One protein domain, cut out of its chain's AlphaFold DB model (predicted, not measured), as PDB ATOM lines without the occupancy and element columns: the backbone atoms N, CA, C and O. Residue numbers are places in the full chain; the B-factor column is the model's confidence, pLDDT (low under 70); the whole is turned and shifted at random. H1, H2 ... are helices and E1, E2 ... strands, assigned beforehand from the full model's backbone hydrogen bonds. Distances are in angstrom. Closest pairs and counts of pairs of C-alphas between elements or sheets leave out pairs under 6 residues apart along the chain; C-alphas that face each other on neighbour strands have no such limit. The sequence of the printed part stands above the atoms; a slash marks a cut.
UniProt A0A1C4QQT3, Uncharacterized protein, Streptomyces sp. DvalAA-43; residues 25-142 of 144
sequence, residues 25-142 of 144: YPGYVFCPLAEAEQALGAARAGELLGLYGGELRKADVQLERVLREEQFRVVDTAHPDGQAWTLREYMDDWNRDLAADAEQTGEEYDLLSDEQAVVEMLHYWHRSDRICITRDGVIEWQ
ATOM      1  N   TYR A  25     108.867 130.880 142.307       77.56
ATOM      2  CA  TYR A  25     108.610 131.563 141.051       77.56
ATOM      3  C   TYR A  25     108.699 130.572 139.894       77.56
ATOM      4  O   TYR A  25     109.771 130.022 139.643       77.56
ATOM      5  N   PRO A  26     107.602 130.344 139.156       76.62
ATOM      6  CA  PRO A  26     107.661 129.574 137.925       76.62
ATOM      7  C   PRO A  26     108.642 130.202 136.923       76.62
ATOM      8  O   PRO A  26     108.702 131.426 136.794       76.62
ATOM      9  N   GLY A  27     109.346 129.369 136.151       74.06
ATOM     10  CA  GLY A  27     110.379 129.792 135.190       74.06
ATOM     11  C   GLY A  27     109.901 130.641 134.001       74.06
ATOM     12  O   GLY A  27     110.691 130.934 133.116       74.06
ATOM     13  N   TYR A  28     108.630 131.041 133.957       79.19
ATOM     14  CA  TYR A  28     108.063 131.944 132.947       79.19
ATOM     15  C   TYR A  28     107.701 133.330 133.509       79.19
ATOM     16  O   TYR A  28     107.158 134.165 132.788       79.19
ATOM     17  N   VAL A  29     107.938 133.579 134.802       88.88
ATOM     18  CA  VAL A  29     107.645 134.874 135.428       88.88
ATOM     19  C   VAL A  29     108.872 135.771 135.328       88.88
ATOM     20  O   VAL A  29     109.851 135.586 136.053       88.88
ATOM     21  N   PHE A  30     108.798 136.761 134.442       93.44
ATOM     22  CA  PHE A  30     109.851 137.752 134.255       93.44
ATOM     23  C   PHE A  30     109.972 138.700 135.453       93.44
ATOM     24  O   PHE A  30     108.982 139.058 136.099       93.44
ATOM     25  N   CYS A  31     111.206 139.100 135.745       95.06
ATOM     26  CA  CYS A  31     111.549 140.118 136.722       95.06
ATOM     27  C   CYS A  31     111.887 141.419 135.978       95.06
ATOM     28  O   CYS A  31     112.861 141.440 135.221       95.06
ATOM     29  N   PRO A  32     111.112 142.502 136.159       96.06
ATOM     30  CA  PRO A  32     111.490 143.811 135.641       96.06
ATOM     31  C   PRO A  32     112.875 144.218 136.151       96.06
ATOM     32  O   PRO A  32     113.180 144.009 137.325       96.06
ATOM     33  N   LEU A  33     113.687 144.858 135.303       94.94
ATOM     34  CA  LEU A  33     115.052 145.245 135.679       94.94
ATOM     35  C   LEU A  33     115.081 146.073 136.969       94.94
ATOM     36  O   LEU A  33     115.808 145.726 137.889       94.94
ATOM     37  N   ALA A  34     114.218 147.082 137.095       96.75
ATOM     38  CA  ALA A  34     114.137 147.902 138.304       96.75
ATOM     39  C   ALA A  34     113.870 147.083 139.588       96.75
ATOM     40  O   ALA A  34     114.387 147.415 140.652       96.75
ATOM     41  N   GLU A  35     113.093 145.995 139.500       97.12
ATOM     42  CA  GLU A  35     112.849 145.085 140.630       97.12
ATOM     43  C   GLU A  35     114.116 144.272 140.962       97.12
ATOM     44  O   GLU A  35     114.479 144.140 142.131       97.12
ATOM     45  N   ALA A  36     114.831 143.780 139.945       96.62
ATOM     46  CA  ALA A  36     116.104 143.079 140.127       96.62
ATOM     47  C   ALA A  36     117.189 143.991 140.730       96.62
ATOM     48  O   ALA A  36     117.888 143.589 141.659       96.62
ATOM     49  N   GLU A  37     117.299 145.232 140.251       97.88
ATOM     50  CA  GLU A  37     118.234 146.234 140.771       97.88
ATOM     51  C   GLU A  37     117.927 146.593 142.225       97.88
ATOM     52  O   GLU A  37     118.848 146.720 143.031       97.88
ATOM     53  N   GLN A  38     116.646 146.702 142.588       97.50
ATOM     54  CA  GLN A  38     116.240 146.925 143.974       97.50
ATOM     55  C   GLN A  38     116.636 145.753 144.884       97.50
ATOM     56  O   GLN A  38     117.007 145.970 146.036       97.50
ATOM     57  N   ALA A  39     116.552 144.518 144.385       95.44
ATOM     58  CA  ALA A  39     116.847 143.322 145.166       95.44
ATOM     59  C   ALA A  39     118.353 143.037 145.310       95.44
ATOM     60  O   ALA A  39     118.780 142.547 146.355       95.44
ATOM     61  N   LEU A  40     119.150 143.305 144.271       96.50
ATOM     62  CA  LEU A  40     120.540 142.835 144.165       96.50
ATOM     63  C   LEU A  40     121.579 143.957 144.027       96.50
ATOM     64  O   LEU A  40     122.775 143.713 144.222       96.50
ATOM     65  N   GLY A  41     121.131 145.169 143.698       97.31
ATOM     66  CA  GLY A  41     121.961 146.273 143.227       97.31
ATOM     67  C   GLY A  41     122.165 146.250 141.707       97.31
ATOM     68  O   GLY A  41     122.176 145.191 141.077       97.31
ATOM     69  N   ALA A  42     122.362 147.434 141.118       96.62
ATOM     70  CA  ALA A  42     122.445 147.615 139.665       96.62
ATOM     71  C   ALA A  42     123.590 146.836 139.001       96.62
ATOM     72  O   ALA A  42     123.391 146.217 137.959       96.62
ATOM     73  N   ALA A  43     124.773 146.814 139.627       96.44
ATOM     74  CA  ALA A  43     125.931 146.098 139.089       96.44
ATOM     75  C   ALA A  43     125.638 144.598 138.925       96.44
ATOM     76  O   ALA A  43     125.767 144.057 137.828       96.44
ATOM     77  N   ARG A  44     125.139 143.948 139.985       95.31
ATOM     78  CA  ARG A  44     124.857 142.509 139.945       95.31
ATOM     79  C   ARG A  44     123.669 142.166 139.050       95.31
ATOM     80  O   ARG A  44     123.716 141.168 138.340       95.31
ATOM     81  N   ALA A  45     122.623 142.992 139.045       96.50
ATOM     82  CA  ALA A  45     121.512 142.813 138.114       96.50
ATOM     83  C   ALA A  45     121.990 142.872 136.648       96.50
ATOM     84  O   ALA A  45     121.556 142.062 135.830       96.50
ATOM     85  N   GLY A  46     122.932 143.769 136.333       96.12
ATOM     86  CA  GLY A  46     123.577 143.851 135.021       96.12
ATOM     87  C   GLY A  46     124.410 142.616 134.664       96.12
ATOM     88  O   GLY A  46     124.312 142.112 133.547       96.12
ATOM     89  N   GLU A  47     125.184 142.082 135.610       94.81
ATOM     90  CA  GLU A  47     125.938 140.833 135.418       94.81
ATOM     91  C   GLU A  47     125.007 139.645 135.132       94.81
ATOM     92  O   GLU A  47     125.221 138.906 134.167       94.81
ATOM     93  N   LEU A  48     123.933 139.493 135.917       95.56
ATOM     94  CA  LEU A  48     122.948 138.434 135.695       95.56
ATOM     95  C   LEU A  48     122.242 138.588 134.345       95.56
ATOM     96  O   LEU A  48     122.022 137.590 133.661       95.56
ATOM     97  N   LEU A  49     121.914 139.813 133.920       95.12
ATOM     98  CA  LEU A  49     121.358 140.049 132.585       95.12
ATOM     99  C   LEU A  49     122.291 139.526 131.487       95.12
ATOM    100  O   LEU A  49     121.822 138.884 130.547       95.12
ATOM    101  N   GLY A  50     123.600 139.759 131.613       93.06
ATOM    102  CA  GLY A  50     124.597 139.205 130.696       93.06
ATOM    103  C   GLY A  50     124.601 137.673 130.693       93.06
ATOM    104  O   GLY A  50     124.616 137.057 129.628       93.06
ATOM    105  N   LEU A  51     124.506 137.057 131.873       91.81
ATOM    106  CA  LEU A  51     124.503 135.600 132.047       91.81
ATOM    107  C   LEU A  51     123.261 134.910 131.447       91.81
ATOM    108  O   LEU A  51     123.357 133.803 130.901       91.81
ATOM    109  N   TYR A  52     122.102 135.568 131.540       91.38
ATOM    110  CA  TYR A  52     120.804 135.056 131.086       91.38
ATOM    111  C   TYR A  52     120.367 135.570 129.705       91.38
ATOM    112  O   TYR A  52     119.282 135.231 129.241       91.38
ATOM    113  N   GLY A  53     121.217 136.319 128.997       87.88
ATOM    114  CA  GLY A  53     120.952 136.717 127.611       87.88
ATOM    115  C   GLY A  53     119.977 137.888 127.454       87.88
ATOM    116  O   GLY A  53     119.319 137.996 126.423       87.88
ATOM    117  N   GLY A  54     119.904 138.777 128.447       89.12
ATOM    118  CA  GLY A  54     119.192 140.057 128.360       89.12
ATOM    119  C   GLY A  54     117.813 140.101 129.020       89.12
ATOM    120  O   GLY A  54     117.225 141.177 129.095       89.12
ATOM    121  N   GLU A  55     117.316 138.985 129.552       92.56
ATOM    122  CA  GLU A  55     116.079 138.937 130.337       92.56
ATOM    123  C   GLU A  55     116.307 138.172 131.643       92.56
ATOM    124  O   GLU A  55     117.014 137.168 131.669       92.56
ATOM    125  N   LEU A  56     115.695 138.641 132.734       95.12
ATOM    126  CA  LEU A  56     115.731 137.964 134.031       95.12
ATOM    127  C   LEU A  56     114.353 137.439 134.400       95.12
ATOM    128  O   LEU A  56     113.337 138.117 134.235       95.12
ATOM    129  N   ARG A  57     114.316 136.244 134.980       94.81
ATOM    130  CA  ARG A  57     113.140 135.683 135.642       94.81
ATOM    131  C   ARG A  57     113.226 135.968 137.133       94.81
ATOM    132  O   ARG A  57     114.309 136.094 137.701       94.81
ATOM    133  N   LYS A  58     112.081 135.998 137.817       95.00
ATOM    134  CA  LYS A  58     112.062 136.129 139.285       95.00
ATOM    135  C   LYS A  58     112.800 134.982 139.978       95.00
ATOM    136  O   LYS A  58     113.394 135.191 141.028       95.00
ATOM    137  N   ALA A  59     112.814 133.797 139.363       93.56
ATOM    138  CA  ALA A  59     113.593 132.659 139.838       93.56
ATOM    139  C   ALA A  59     115.111 132.908 139.774       93.56
ATOM    140  O   ALA A  59     115.814 132.543 140.709       93.56
ATOM    141  N   ASP A  60     115.609 133.585 138.731       95.38
ATOM    142  CA  ASP A  60     117.042 133.888 138.586       95.38
ATOM    143  C   ASP A  60     117.506 134.860 139.684       95.38
ATOM    144  O   ASP A  60     118.540 134.653 140.315       95.38
ATOM    145  N   VAL A  61     116.685 135.878 139.975       96.19
ATOM    146  CA  VAL A  61     116.925 136.819 141.082       96.19
ATOM    147  C   VAL A  61     116.842 136.115 142.435       96.19
ATOM    148  O   VAL A  61     117.636 136.401 143.327       96.19
ATOM    149  N   GLN A  62     115.896 135.190 142.608       95.88
ATOM    150  CA  GLN A  62     115.766 134.447 143.857       95.88
ATOM    151  C   GLN A  62     116.966 133.530 144.111       95.88
ATOM    152  O   GLN A  62     117.413 133.458 145.253       95.88
ATOM    153  N   LEU A  63     117.489 132.860 143.079       96.56
ATOM    154  CA  LEU A  63     118.703 132.054 143.204       96.56
ATOM    155  C   LEU A  63     119.859 132.900 143.733       96.56
ATOM    156  O   LEU A  63     120.452 132.556 144.746       96.56
ATOM    157  N   GLU A  64     120.111 134.045 143.102       97.25
ATOM    158  CA  GLU A  64     121.178 134.952 143.525       97.25
ATOM    159  C   GLU A  64     120.996 135.412 144.979       97.25
ATOM    160  O   GLU A  64     121.966 135.506 145.727       97.25
ATOM    161  N   ARG A  65     119.758 135.681 145.410       96.12
ATOM    162  CA  ARG A  65     119.488 136.047 146.807       96.12
ATOM    163  C   ARG A  65     119.856 134.926 147.771       96.12
ATOM    164  O   ARG A  65     120.513 135.216 148.760       96.12
ATOM    165  N   VAL A  66     119.460 133.691 147.464       96.06
ATOM    166  CA  VAL A  66     119.779 132.510 148.281       96.06
ATOM    167  C   VAL A  66     121.292 132.294 148.354       96.06
ATOM    168  O   VAL A  66     121.820 132.062 149.432       96.06
ATOM    169  N   LEU A  67     122.013 132.440 147.240       96.62
ATOM    170  CA  LEU A  67     123.471 132.250 147.197       96.62
ATOM    171  C   LEU A  67     124.269 133.353 147.910       96.62
ATOM    172  O   LEU A  67     125.447 133.163 148.194       96.62
ATOM    173  N   ARG A  68     123.643 134.500 148.192       94.81
ATOM    174  CA  ARG A  68     124.231 135.602 148.970       94.81
ATOM    175  C   ARG A  68     123.979 135.490 150.471       94.81
ATOM    176  O   ARG A  68     124.501 136.308 151.229       94.81
ATOM    177  N   GLU A  69     123.146 134.547 150.898       95.19
ATOM    178  CA  GLU A  69     123.001 134.229 152.314       95.19
ATOM    179  C   GLU A  69     124.303 133.600 152.832       95.19
ATOM    180  O   GLU A  69     125.081 133.031 152.068       95.19
ATOM    181  N   GLU A  70     124.561 133.708 154.138       94.75
ATOM    182  CA  GLU A  70     125.741 133.083 154.756       94.75
ATOM    183  C   GLU A  70     125.759 131.569 154.513       94.75
ATOM    184  O   GLU A  70     126.818 130.974 154.308       94.75
ATOM    185  N   GLN A  71     124.572 130.961 154.492       96.69
ATOM    186  CA  GLN A  71     124.369 129.569 154.141       96.69
ATOM    187  C   GLN A  71     123.133 129.416 153.258       96.69
ATOM    188  O   GLN A  71     122.124 130.081 153.476       96.69
ATOM    189  N   PHE A  72     123.182 128.473 152.323       96.50
ATOM    190  CA  PHE A  72     122.056 128.075 151.485       96.50
ATOM    191  C   PHE A  72     121.793 126.579 151.620       96.50
ATOM    192  O   PHE A  72     122.674 125.805 151.983       96.50
ATOM    193  N   ARG A  73     120.561 126.154 151.332       95.62
ATOM    194  CA  ARG A  73     120.175 124.742 151.432       95.62
ATOM    195  C   ARG A  73     120.061 124.098 150.065       95.62
ATOM    196  O   ARG A  73     119.358 124.626 149.202       95.62
ATOM    197  N   VAL A  74     120.687 122.934 149.911       92.69
ATOM    198  CA  VAL A  74     120.587 122.091 148.713       92.69
ATOM    199  C   VAL A  74     120.032 120.731 149.105       92.69
ATOM    200  O   VAL A  74     120.530 120.098 150.035       92.69
ATOM    201  N   VAL A  75     118.992 120.297 148.396       89.50
ATOM    202  CA  VAL A  75     118.457 118.936 148.468       89.50
ATOM    203  C   VAL A  75     118.935 118.170 147.249       89.50
ATOM    204  O   VAL A  75     118.579 118.501 146.114       89.50
ATOM    205  N   ASP A  76     119.682 117.106 147.499       82.44
ATOM    206  CA  ASP A  76     120.161 116.164 146.495       82.44
ATOM    207  C   ASP A  76     119.955 114.713 146.975       82.44
ATOM    208  O   ASP A  76     119.291 114.447 147.980       82.44
ATOM    209  N   THR A  77     120.466 113.745 146.217       80.75
ATOM    210  CA  THR A  77     120.345 112.318 146.549       80.75
ATOM    211  C   THR A  77     121.097 111.894 147.811       80.75
ATOM    212  O   THR A  77     120.646 110.958 148.472       80.75
ATOM    213  N   ALA A  78     122.218 112.537 148.136       80.75
ATOM    214  CA  ALA A  78     122.987 112.289 149.353       80.75
ATOM    215  C   ALA A  78     122.385 113.028 150.563       80.75
ATOM    216  O   ALA A  78     122.400 112.503 151.676       80.75
ATOM    217  N   HIS A  79     121.762 114.186 150.327       83.88
ATOM    218  CA  HIS A  79     121.192 115.082 151.332       83.88
ATOM    219  C   HIS A  79     119.685 115.316 151.087       83.88
ATOM    220  O   HIS A  79     119.267 116.431 150.759       83.88
ATOM    221  N   PRO A  80     118.825 114.290 151.261       83.62
ATOM    222  CA  PRO A  80     117.407 114.366 150.896       83.62
ATOM    223  C   PRO A  80     116.583 115.328 151.764       83.62
ATOM    224  O   PRO A  80     115.522 115.776 151.330       83.62
ATOM    225  N   ASP A  81     117.058 115.644 152.971       81.81
ATOM    226  CA  ASP A  81     116.397 116.574 153.898       81.81
ATOM    227  C   ASP A  81     116.877 118.029 153.734       81.81
ATOM    228  O   ASP A  81     116.353 118.933 154.387       81.81
ATOM    229  N   GLY A  82     117.843 118.270 152.843       83.19
ATOM    230  CA  GLY A  82     118.395 119.592 152.568       83.19
ATOM    231  C   GLY A  82     119.461 119.997 153.577       83.19
ATOM    232  O   GLY A  82     119.150 120.484 154.666       83.19
ATOM    233  N   GLN A  83     120.729 119.836 153.203       90.81
ATOM    234  CA  GLN A  83     121.845 120.305 154.022       90.81
ATOM    235  C   GLN A  83     122.092 121.795 153.771       90.81
ATOM    236  O   GLN A  83     121.957 122.268 152.642       90.81
ATOM    237  N   ALA A  84     122.397 122.536 154.840       95.50
ATOM    238  CA  ALA A  84     122.827 123.925 154.758       95.50
ATOM    239  C   ALA A  84     124.340 123.984 154.526       95.50
ATOM    240  O   ALA A  84     125.091 123.287 155.206       95.50
ATOM    241  N   TRP A  85     124.758 124.826 153.588       96.62
ATOM    242  CA  TRP A  85     126.132 124.957 153.134       96.62
ATOM    243  C   TRP A  85     126.510 126.425 153.027       96.62
ATOM    244  O   TRP A  85     125.737 127.230 152.512       96.62
ATOM    245  N   THR A  86     127.726 126.764 153.426       98.00
ATOM    246  CA  THR A  86     128.421 127.911 152.833       98.00
ATOM    247  C   THR A  86     128.839 127.575 151.394       98.00
ATOM    248  O   THR A  86     128.960 126.402 151.025       98.00
ATOM    249  N   LEU A  87     129.126 128.589 150.567       97.75
ATOM    250  CA  LEU A  87     129.662 128.361 149.213       97.75
ATOM    251  C   LEU A  87     130.963 127.546 149.248       97.75
ATOM    252  O   LEU A  87     131.161 126.672 148.407       97.75
ATOM    253  N   ARG A  88     131.817 127.797 150.249       98.12
ATOM    254  CA  ARG A  88     133.078 127.077 150.454       98.12
ATOM    255  C   ARG A  88     132.858 125.596 150.726       98.12
ATOM    256  O   ARG A  88     133.462 124.766 150.063       98.12
ATOM    257  N   GLU A  89     131.983 125.272 151.675       97.75
ATOM    258  CA  GLU A  89     131.718 123.880 152.047       97.75
ATOM    259  C   GLU A  89     131.104 123.106 150.878       97.75
ATOM    260  O   GLU A  89     131.512 121.979 150.622       97.75
ATOM    261  N   TYR A  90     130.179 123.723 150.133       96.56
ATOM    262  CA  TYR A  90     129.595 123.096 148.948       96.56
ATOM    263  C   TYR A  90     130.640 122.866 147.842       96.56
ATOM    264  O   TYR A  90     130.626 121.828 147.188       96.56
ATOM    265  N   MET A  91     131.573 123.806 147.646       97.38
ATOM    266  CA  MET A  91     132.690 123.652 146.707       97.38
ATOM    267  C   MET A  91     133.592 122.472 147.083       97.38
ATOM    268  O   MET A  91     133.942 121.665 146.225       97.38
ATOM    269  N   ASP A  92     133.976 122.386 148.357       97.25
ATOM    270  CA  ASP A  92     134.874 121.346 148.862       97.25
ATOM    271  C   ASP A  92     134.219 119.958 148.783       97.25
ATOM    272  O   ASP A  92     134.885 118.975 148.459       97.25
ATOM    273  N   ASP A  93     132.915 119.879 149.053       95.50
ATOM    274  CA  ASP A  93     132.099 118.675 148.883       95.50
ATOM    275  C   ASP A  93     132.060 118.225 147.418       95.50
ATOM    276  O   ASP A  93     132.477 117.113 147.094       95.50
ATOM    277  N   TRP A  94     131.693 119.143 146.522       94.06
ATOM    278  CA  TRP A  94     131.603 118.898 145.086       94.06
ATOM    279  C   TRP A  94     132.936 118.449 144.473       94.06
ATOM    280  O   TRP A  94     133.001 117.457 143.747       94.06
ATOM    281  N   ASN A  95     134.023 119.164 144.775       96.25
ATOM    282  CA  ASN A  95     135.348 118.843 144.247       96.25
ATOM    283  C   ASN A  95     135.864 117.501 144.775       96.25
ATOM    284  O   ASN A  95     136.565 116.793 144.053       96.25
ATOM    285  N   ARG A  96     135.523 117.137 146.017       95.38
ATOM    286  CA  ARG A  96     135.882 115.835 146.584       95.38
ATOM    287  C   ARG A  96     135.154 114.700 145.871       95.38
ATOM    288  O   ARG A  96     135.790 113.695 145.563       95.38
ATOM    289  N   ASP A  97     133.867 114.869 145.581       92.56
ATOM    290  CA  ASP A  97     133.082 113.867 144.857       92.56
ATOM    291  C   ASP A  97     133.571 113.701 143.411       92.56
ATOM    292  O   ASP A  97     133.747 112.572 142.952       92.56
ATOM    293  N   LEU A  98     133.898 114.801 142.717       93.25
ATOM    294  CA  LEU A  98     134.514 114.742 141.384       93.25
ATOM    295  C   LEU A  98     135.890 114.069 141.397       93.25
ATOM    296  O   LEU A  98     136.190 113.277 140.508       93.25
ATOM    297  N   ALA A  99     136.731 114.361 142.394       93.44
ATOM    298  CA  ALA A  99     138.039 113.725 142.516       93.44
ATOM    299  C   ALA A  99     137.916 112.212 142.768       93.44
ATOM    300  O   ALA A  99     138.644 111.426 142.165       93.44
ATOM    301  N   ALA A 100     136.967 111.797 143.613       93.75
ATOM    302  CA  ALA A 100     136.697 110.386 143.867       93.75
ATOM    303  C   ALA A 100     136.186 109.654 142.612       93.75
ATOM    304  O   ALA A 100     136.596 108.522 142.351       93.75
ATOM    305  N   ASP A 101     135.328 110.297 141.816       93.44
ATOM    306  CA  ASP A 101     134.849 109.724 140.556       93.44
ATOM    307  C   ASP A 101     135.968 109.637 139.505       93.44
ATOM    308  O   ASP A 101     136.130 108.591 138.880       93.44
ATOM    309  N   ALA A 102     136.817 110.667 139.385       93.19
ATOM    310  CA  ALA A 102     137.999 110.659 138.516       93.19
ATOM    311  C   ALA A 102     138.955 109.498 138.837       93.19
ATOM    312  O   ALA A 102     139.436 108.809 137.938       93.19
ATOM    313  N   GLU A 103     139.203 109.227 140.123       92.88
ATOM    314  CA  GLU A 103     140.003 108.073 140.551       92.88
ATOM    315  C   GLU A 103     139.354 106.734 140.160       92.88
ATOM    316  O   GLU A 103     140.057 105.773 139.832       92.88
ATOM    317  N   GLN A 104     138.020 106.658 140.177       93.81
ATOM    318  CA  GLN A 104     137.275 105.443 139.860       93.81
ATOM    319  C   GLN A 104     137.156 105.186 138.349       93.81
ATOM    320  O   GLN A 104     137.210 104.030 137.917       93.81
ATOM    321  N   THR A 105     136.956 106.232 137.548       95.06
ATOM    322  CA  THR A 105     136.672 106.137 136.108       95.06
ATOM    323  C   THR A 105     137.907 106.367 135.239       95.06
ATOM    324  O   THR A 105     137.952 105.890 134.103       95.06
ATOM    325  N   GLY A 106     138.925 107.048 135.771       91.81
ATOM    326  CA  GLY A 106     140.077 107.538 135.018       91.81
ATOM    327  C   GLY A 106     139.772 108.768 134.155       91.81
ATOM    328  O   GLY A 106     140.599 109.120 133.315       91.81
ATOM    329  N   GLU A 107     138.595 109.385 134.311       92.44
ATOM    330  CA  GLU A 107     138.249 110.647 133.653       92.44
ATOM    331  C   GLU A 107     138.884 111.842 134.381       92.44
ATOM    332  O   GLU A 107     139.079 111.819 135.593       92.44
ATOM    333  N   GLU A 108     139.210 112.901 133.639       91.00
ATOM    334  CA  GLU A 108     139.666 114.170 134.215       91.00
ATOM    335  C   GLU A 108     138.507 115.172 134.236       91.00
ATOM    336  O   GLU A 108     137.853 115.401 133.213       91.00
ATOM    337  N   TYR A 109     138.275 115.788 135.397       89.62
ATOM    338  CA  TYR A 109     137.276 116.836 135.587       89.62
ATOM    339  C   TYR A 109     137.943 118.160 135.956       89.62
ATOM    340  O   TYR A 109     138.869 118.198 136.769       89.62
ATOM    341  N   ASP A 110     137.423 119.258 135.410       90.38
ATOM    342  CA  ASP A 110     137.792 120.598 135.853       90.38
ATOM    343  C   ASP A 110     137.167 120.867 137.231       90.38
ATOM    344  O   ASP A 110     135.945 120.965 137.372       90.38
ATOM    345  N   LEU A 111     138.014 120.971 138.257       93.69
ATOM    346  CA  LEU A 111     137.581 121.315 139.611       93.69
ATOM    347  C   LEU A 111     137.207 122.799 139.710       93.69
ATOM    348  O   LEU A 111     137.781 123.658 139.035       93.69
ATOM    349  N   LEU A 112     136.280 123.115 140.613       96.38
ATOM    350  CA  LEU A 112     135.899 124.493 140.913       96.38
ATOM    351  C   LEU A 112     137.054 125.214 141.618       96.38
ATOM    352  O   LEU A 112     137.581 124.718 142.616       96.38
ATOM    353  N   SER A 113     137.438 126.385 141.107       95.69
ATOM    354  CA  SER A 113     138.595 127.146 141.597       95.69
ATOM    355  C   SER A 113     138.301 128.012 142.823       95.69
ATOM    356  O   SER A 113     139.199 128.267 143.626       95.69
ATOM    357  N   ASP A 114     137.068 128.502 142.957       97.31
ATOM    358  CA  ASP A 114     136.639 129.404 144.024       97.31
ATOM    359  C   ASP A 114     135.105 129.400 144.210       97.31
ATOM    360  O   ASP A 114     134.361 128.717 143.507       97.31
ATOM    361  N   GLU A 115     134.623 130.183 145.181       96.94
ATOM    362  CA  GLU A 115     133.189 130.331 145.470       96.94
ATOM    363  C   GLU A 115     132.410 130.973 144.313       96.94
ATOM    364  O   GLU A 115     131.230 130.680 144.132       96.94
ATOM    365  N   GLN A 116     133.056 131.815 143.500       95.75
ATOM    366  CA  GLN A 116     132.414 132.431 142.342       95.75
ATOM    367  C   GLN A 116     132.126 131.375 141.263       95.75
ATOM    368  O   GLN A 116     131.042 131.385 140.677       95.75
ATOM    369  N   ALA A 117     133.021 130.400 141.075       96.31
ATOM    370  CA  ALA A 117     132.792 129.254 140.198       96.31
ATOM    371  C   ALA A 117     131.580 128.409 140.644       96.31
ATOM    372  O   ALA A 117     130.819 127.930 139.802       96.31
ATOM    373  N   VAL A 118     131.336 128.276 141.957       96.88
ATOM    374  CA  VAL A 118     130.127 127.611 142.489       96.88
ATOM    375  C   VAL A 118     128.864 128.374 142.092       96.88
ATOM    376  O   VAL A 118     127.902 127.777 141.604       96.88
ATOM    377  N   VAL A 119     128.862 129.698 142.279       96.88
ATOM    378  CA  VAL A 119     127.725 130.559 141.923       96.88
ATOM    379  C   VAL A 119     127.409 130.430 140.431       96.88
ATOM    380  O   VAL A 119     126.256 130.217 140.050       96.88
ATOM    381  N   GLU A 120     128.428 130.492 139.575       95.12
ATOM    382  CA  GLU A 120     128.280 130.355 138.123       95.12
ATOM    383  C   GLU A 120     127.742 128.982 137.711       95.12
ATOM    384  O   GLU A 120     126.817 128.899 136.895       95.12
ATOM    385  N   MET A 121     128.257 127.909 138.316       95.88
ATOM    386  CA  MET A 121     127.789 126.541 138.098       95.88
ATOM    387  C   MET A 121     126.302 126.380 138.453       95.88
ATOM    388  O   MET A 121     125.527 125.829 137.664       95.88
ATOM    389  N   LEU A 122     125.872 126.907 139.604       96.50
ATOM    390  CA  LEU A 122     124.474 126.835 140.034       96.50
ATOM    391  C   LEU A 122     123.560 127.652 139.110       96.50
ATOM    392  O   LEU A 122     122.506 127.163 138.698       96.50
ATOM    393  N   HIS A 123     123.978 128.844 138.678       96.69
ATOM    394  CA  HIS A 123     123.230 129.603 137.672       96.69
ATOM    395  C   HIS A 123     123.142 128.875 136.323       96.69
ATOM    396  O   HIS A 123     122.083 128.897 135.685       96.69
ATOM    397  N   TYR A 124     124.211 128.195 135.898       94.88
ATOM    398  CA  TYR A 124     124.217 127.386 134.682       94.88
ATOM    399  C   TYR A 124     123.199 126.237 134.751       94.88
ATOM    400  O   TYR A 124     122.415 126.045 133.812       94.88
ATOM    401  N   TRP A 125     123.149 125.500 135.864       94.06
ATOM    402  CA  TRP A 125     122.162 124.431 136.050       94.06
ATOM    403  C   TRP A 125     120.740 124.959 136.172       94.06
ATOM    404  O   TRP A 125     119.826 124.355 135.612       94.06
ATOM    405  N   HIS A 126     120.549 126.104 136.828       93.44
ATOM    406  CA  HIS A 126     119.246 126.757 136.919       93.44
ATOM    407  C   HIS A 126     118.742 127.220 135.549       93.44
ATOM    408  O   HIS A 126     117.572 127.052 135.212       93.44
ATOM    409  N   ARG A 127     119.630 127.761 134.708       91.44
ATOM    410  CA  ARG A 127     119.305 128.123 133.321       91.44
ATOM    411  C   ARG A 127     118.945 126.900 132.477       91.44
ATOM    412  O   ARG A 127     118.142 127.011 131.560       91.44
ATOM    413  N   SER A 128     119.543 125.753 132.785       90.62
ATOM    414  CA  SER A 128     119.310 124.483 132.089       90.62
ATOM    415  C   SER A 128     118.151 123.671 132.687       90.62
ATOM    416  O   SER A 128     118.046 122.479 132.401       90.62
ATOM    417  N   ASP A 129     117.332 124.289 133.549       88.75
ATOM    418  CA  ASP A 129     116.200 123.689 134.268       88.75
ATOM    419  C   ASP A 129     116.552 122.407 135.059       88.75
ATOM    420  O   ASP A 129     115.685 121.578 135.339       88.75
ATOM    421  N   ARG A 130     117.825 122.226 135.443       90.88
ATOM    422  CA  ARG A 130     118.278 121.074 136.247       90.88
ATOM    423  C   ARG A 130     118.039 121.258 137.736       90.88
ATOM    424  O   ARG A 130     117.883 120.272 138.447       90.88
ATOM    425  N   ILE A 131     118.001 122.504 138.193       92.12
ATOM    426  CA  ILE A 131     117.692 122.860 139.577       92.12
ATOM    427  C   ILE A 131     116.596 123.924 139.613       92.12
ATOM    428  O   ILE A 131     116.420 124.684 138.660       92.12
ATOM    429  N   CYS A 132     115.868 123.999 140.721       92.00
ATOM    430  CA  CYS A 132     114.910 125.068 140.999       92.00
ATOM    431  C   CYS A 132     115.010 125.541 142.447       92.00
ATOM    432  O   CYS A 132     115.583 124.848 143.283       92.00
ATOM    433  N   ILE A 133     114.367 126.670 142.749       92.00
ATOM    434  CA  ILE A 133     114.282 127.222 144.100       92.00
ATOM    435  C   ILE A 133     112.849 127.094 144.615       92.00
ATOM    436  O   ILE A 133     111.889 127.564 143.987       92.00
ATOM    437  N   THR A 134     112.696 126.449 145.768       89.69
ATOM    438  CA  THR A 134     111.404 126.286 146.431       89.69
ATOM    439  C   THR A 134     110.951 127.575 147.116       89.69
ATOM    440  O   THR A 134     111.705 128.539 147.260       89.69
ATOM    441  N   ARG A 135     109.696 127.602 147.574       86.00
ATOM    442  CA  ARG A 135     109.131 128.692 148.386       86.00
ATOM    443  C   ARG A 135     109.916 128.967 149.662       86.00
ATOM    444  O   ARG A 135     109.963 130.118 150.080       86.00
ATOM    445  N   ASP A 136     110.551 127.942 150.218       87.19
ATOM    446  CA  ASP A 136     111.333 128.030 151.452       87.19
ATOM    447  C   ASP A 136     112.811 128.389 151.197       87.19
ATOM    448  O   ASP A 136     113.640 128.285 152.104       87.19
ATOM    449  N   GLY A 137     113.149 128.785 149.963       89.19
ATOM    450  CA  GLY A 137     114.506 129.174 149.572       89.19
ATOM    451  C   GLY A 137     115.471 127.998 149.415       89.19
ATOM    452  O   GLY A 137     116.679 128.197 149.458       89.19
ATOM    453  N   VAL A 138     114.963 126.773 149.252       92.69
ATOM    454  CA  VAL A 138     115.792 125.569 149.094       92.69
ATOM    455  C   VAL A 138     116.047 125.306 147.613       92.69
ATOM    456  O   VAL A 138     115.122 125.377 146.804       92.69
ATOM    457  N   ILE A 139     117.291 124.989 147.262       94.12
ATOM    458  CA  ILE A 139     117.678 124.558 145.921       94.12
ATOM    459  C   ILE A 139     117.428 123.050 145.805       94.12
ATOM    460  O   ILE A 139     117.954 122.266 146.589       94.12
ATOM    461  N   GLU A 140     116.631 122.635 144.824       91.25
ATOM    462  CA  GLU A 140     116.308 121.225 144.574       91.25
ATOM    463  C   GLU A 140     116.655 120.819 143.143       91.25
ATOM    464  O   GLU A 140     116.390 121.567 142.195       91.25
ATOM    465  N   TRP A 141     117.155 119.594 142.974       86.50
ATOM    466  CA  TRP A 141     117.312 118.970 141.660       86.50
ATOM    467  C   TRP A 141     115.958 118.599 141.041       86.50
ATOM    468  O   TRP A 141     115.105 117.956 141.662       86.50
ATOM    469  N   GLN A 142     115.769 118.965 139.775       80.25
ATOM    470  CA  GLN A 142     114.611 118.547 138.995       80.25
ATOM    471  C   GLN A 142     114.743 117.062 138.616       80.25
ATOM    472  O   GLN A 142     115.810 116.629 138.176       80.25
TER     473      GLN A 142
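Overview. This is residues 25 to 142 of the 144 residues of an uncharacterized protein of Streptomyces sp. DvalAA-43 (UniProt A0A1C4QQT3). A small, twisted wall of four short strands, E2 E1 E4 E3, has H3, H4 and H5 over one face, while no named helix covers the other. H1 and H2 pack beyond H3 at one end of the elongated whole, H5 lies near the middle, and H4, the longest helix, runs to the opposite end. The printed part has 118 residues, with five named helices and four named strands in the order H1 H2 H3 E1 E2 H4 H5 E3 E4; the sheet is mixed, and so is the class, helices and strands. It is compact, with a radius of gyration of the C-alphas of 15.0 A, and spans 48 by 28 by 25 A.

Along the chain. H1 is residues 33 to 40, with C-alpha 33 at (115.052, 145.245, 135.679). H2 is residues 42 to 52, 15.3 A long, and H3 is residues 58 to 67, 14.4 A. E1 is residues 72 to 75 and E2 residues 83 to 85. H4, residues 87 to 105, measures 26.7 A and ends at C-alpha 105, (136.672, 106.137, 136.108). H5 is residues 115 to 127, 18.6 A. E3 is residues 131 to 133, and E4 residues 138 to 141, ending at C-alpha 141, (117.312, 118.970, 141.660).

Arrangement. E1 and E4 are parallel, with N 75 and O 139 at 2.9 A. The hairpin E1 and E2 is antiparallel, with N 72 and O 85 at 2.8 A; the hairpin E3 and E4 is antiparallel too, with N 132 and O 140 at 2.9 A. H3, H4 and H5 are on the same face, two layers, helices on one face of a sheet. H3 runs across the strands, 66 degrees to E4 on the local plane, at a height over the sheet of 8.8 A. H4 and H5 stand up from the sheet, rising 47 and 53 degrees from local planes of just 6 C-alphas each. E2, H4 H5, E3 form a split strand-helix-strand unit, two strands running the same way with E1 and E4 between them, its crossover right-handed. H3 and H5 touch at Leu 67 and Val 119, C-alphas 7.0 A apart, at a shallow tilt of 25 degrees, opposite ways. H4 touches H5 with residues 87 to 91 alone, closest at the C-alphas of Leu 87 and Glu 115, 5.5 A, about perpendicular at 76 degrees. H1 touches H3, closest at the C-alphas of Ala 36 and Val 61, 6.4 A. H1 also touches H2, closest at the C-alphas of Glu 37 and Ala 45, 5.4 A, at a steep tilt of 69 degrees, only just short of about perpendicular. H1 and H2 are not on the sheet. In H1, H2, H3, H4 and H5 every O i to N i+4 pair is within hydrogen-bond range.

Size, cuts and confidence. The C-alphas farthest apart, those of Ala 34 and Gln 104, are 48.4 A apart. The printed part has no cut and no long link; E1 to E2 and H4 to H5 are short links. Mean pLDDT of the printed part is 92.8, and no printed residue is under 70.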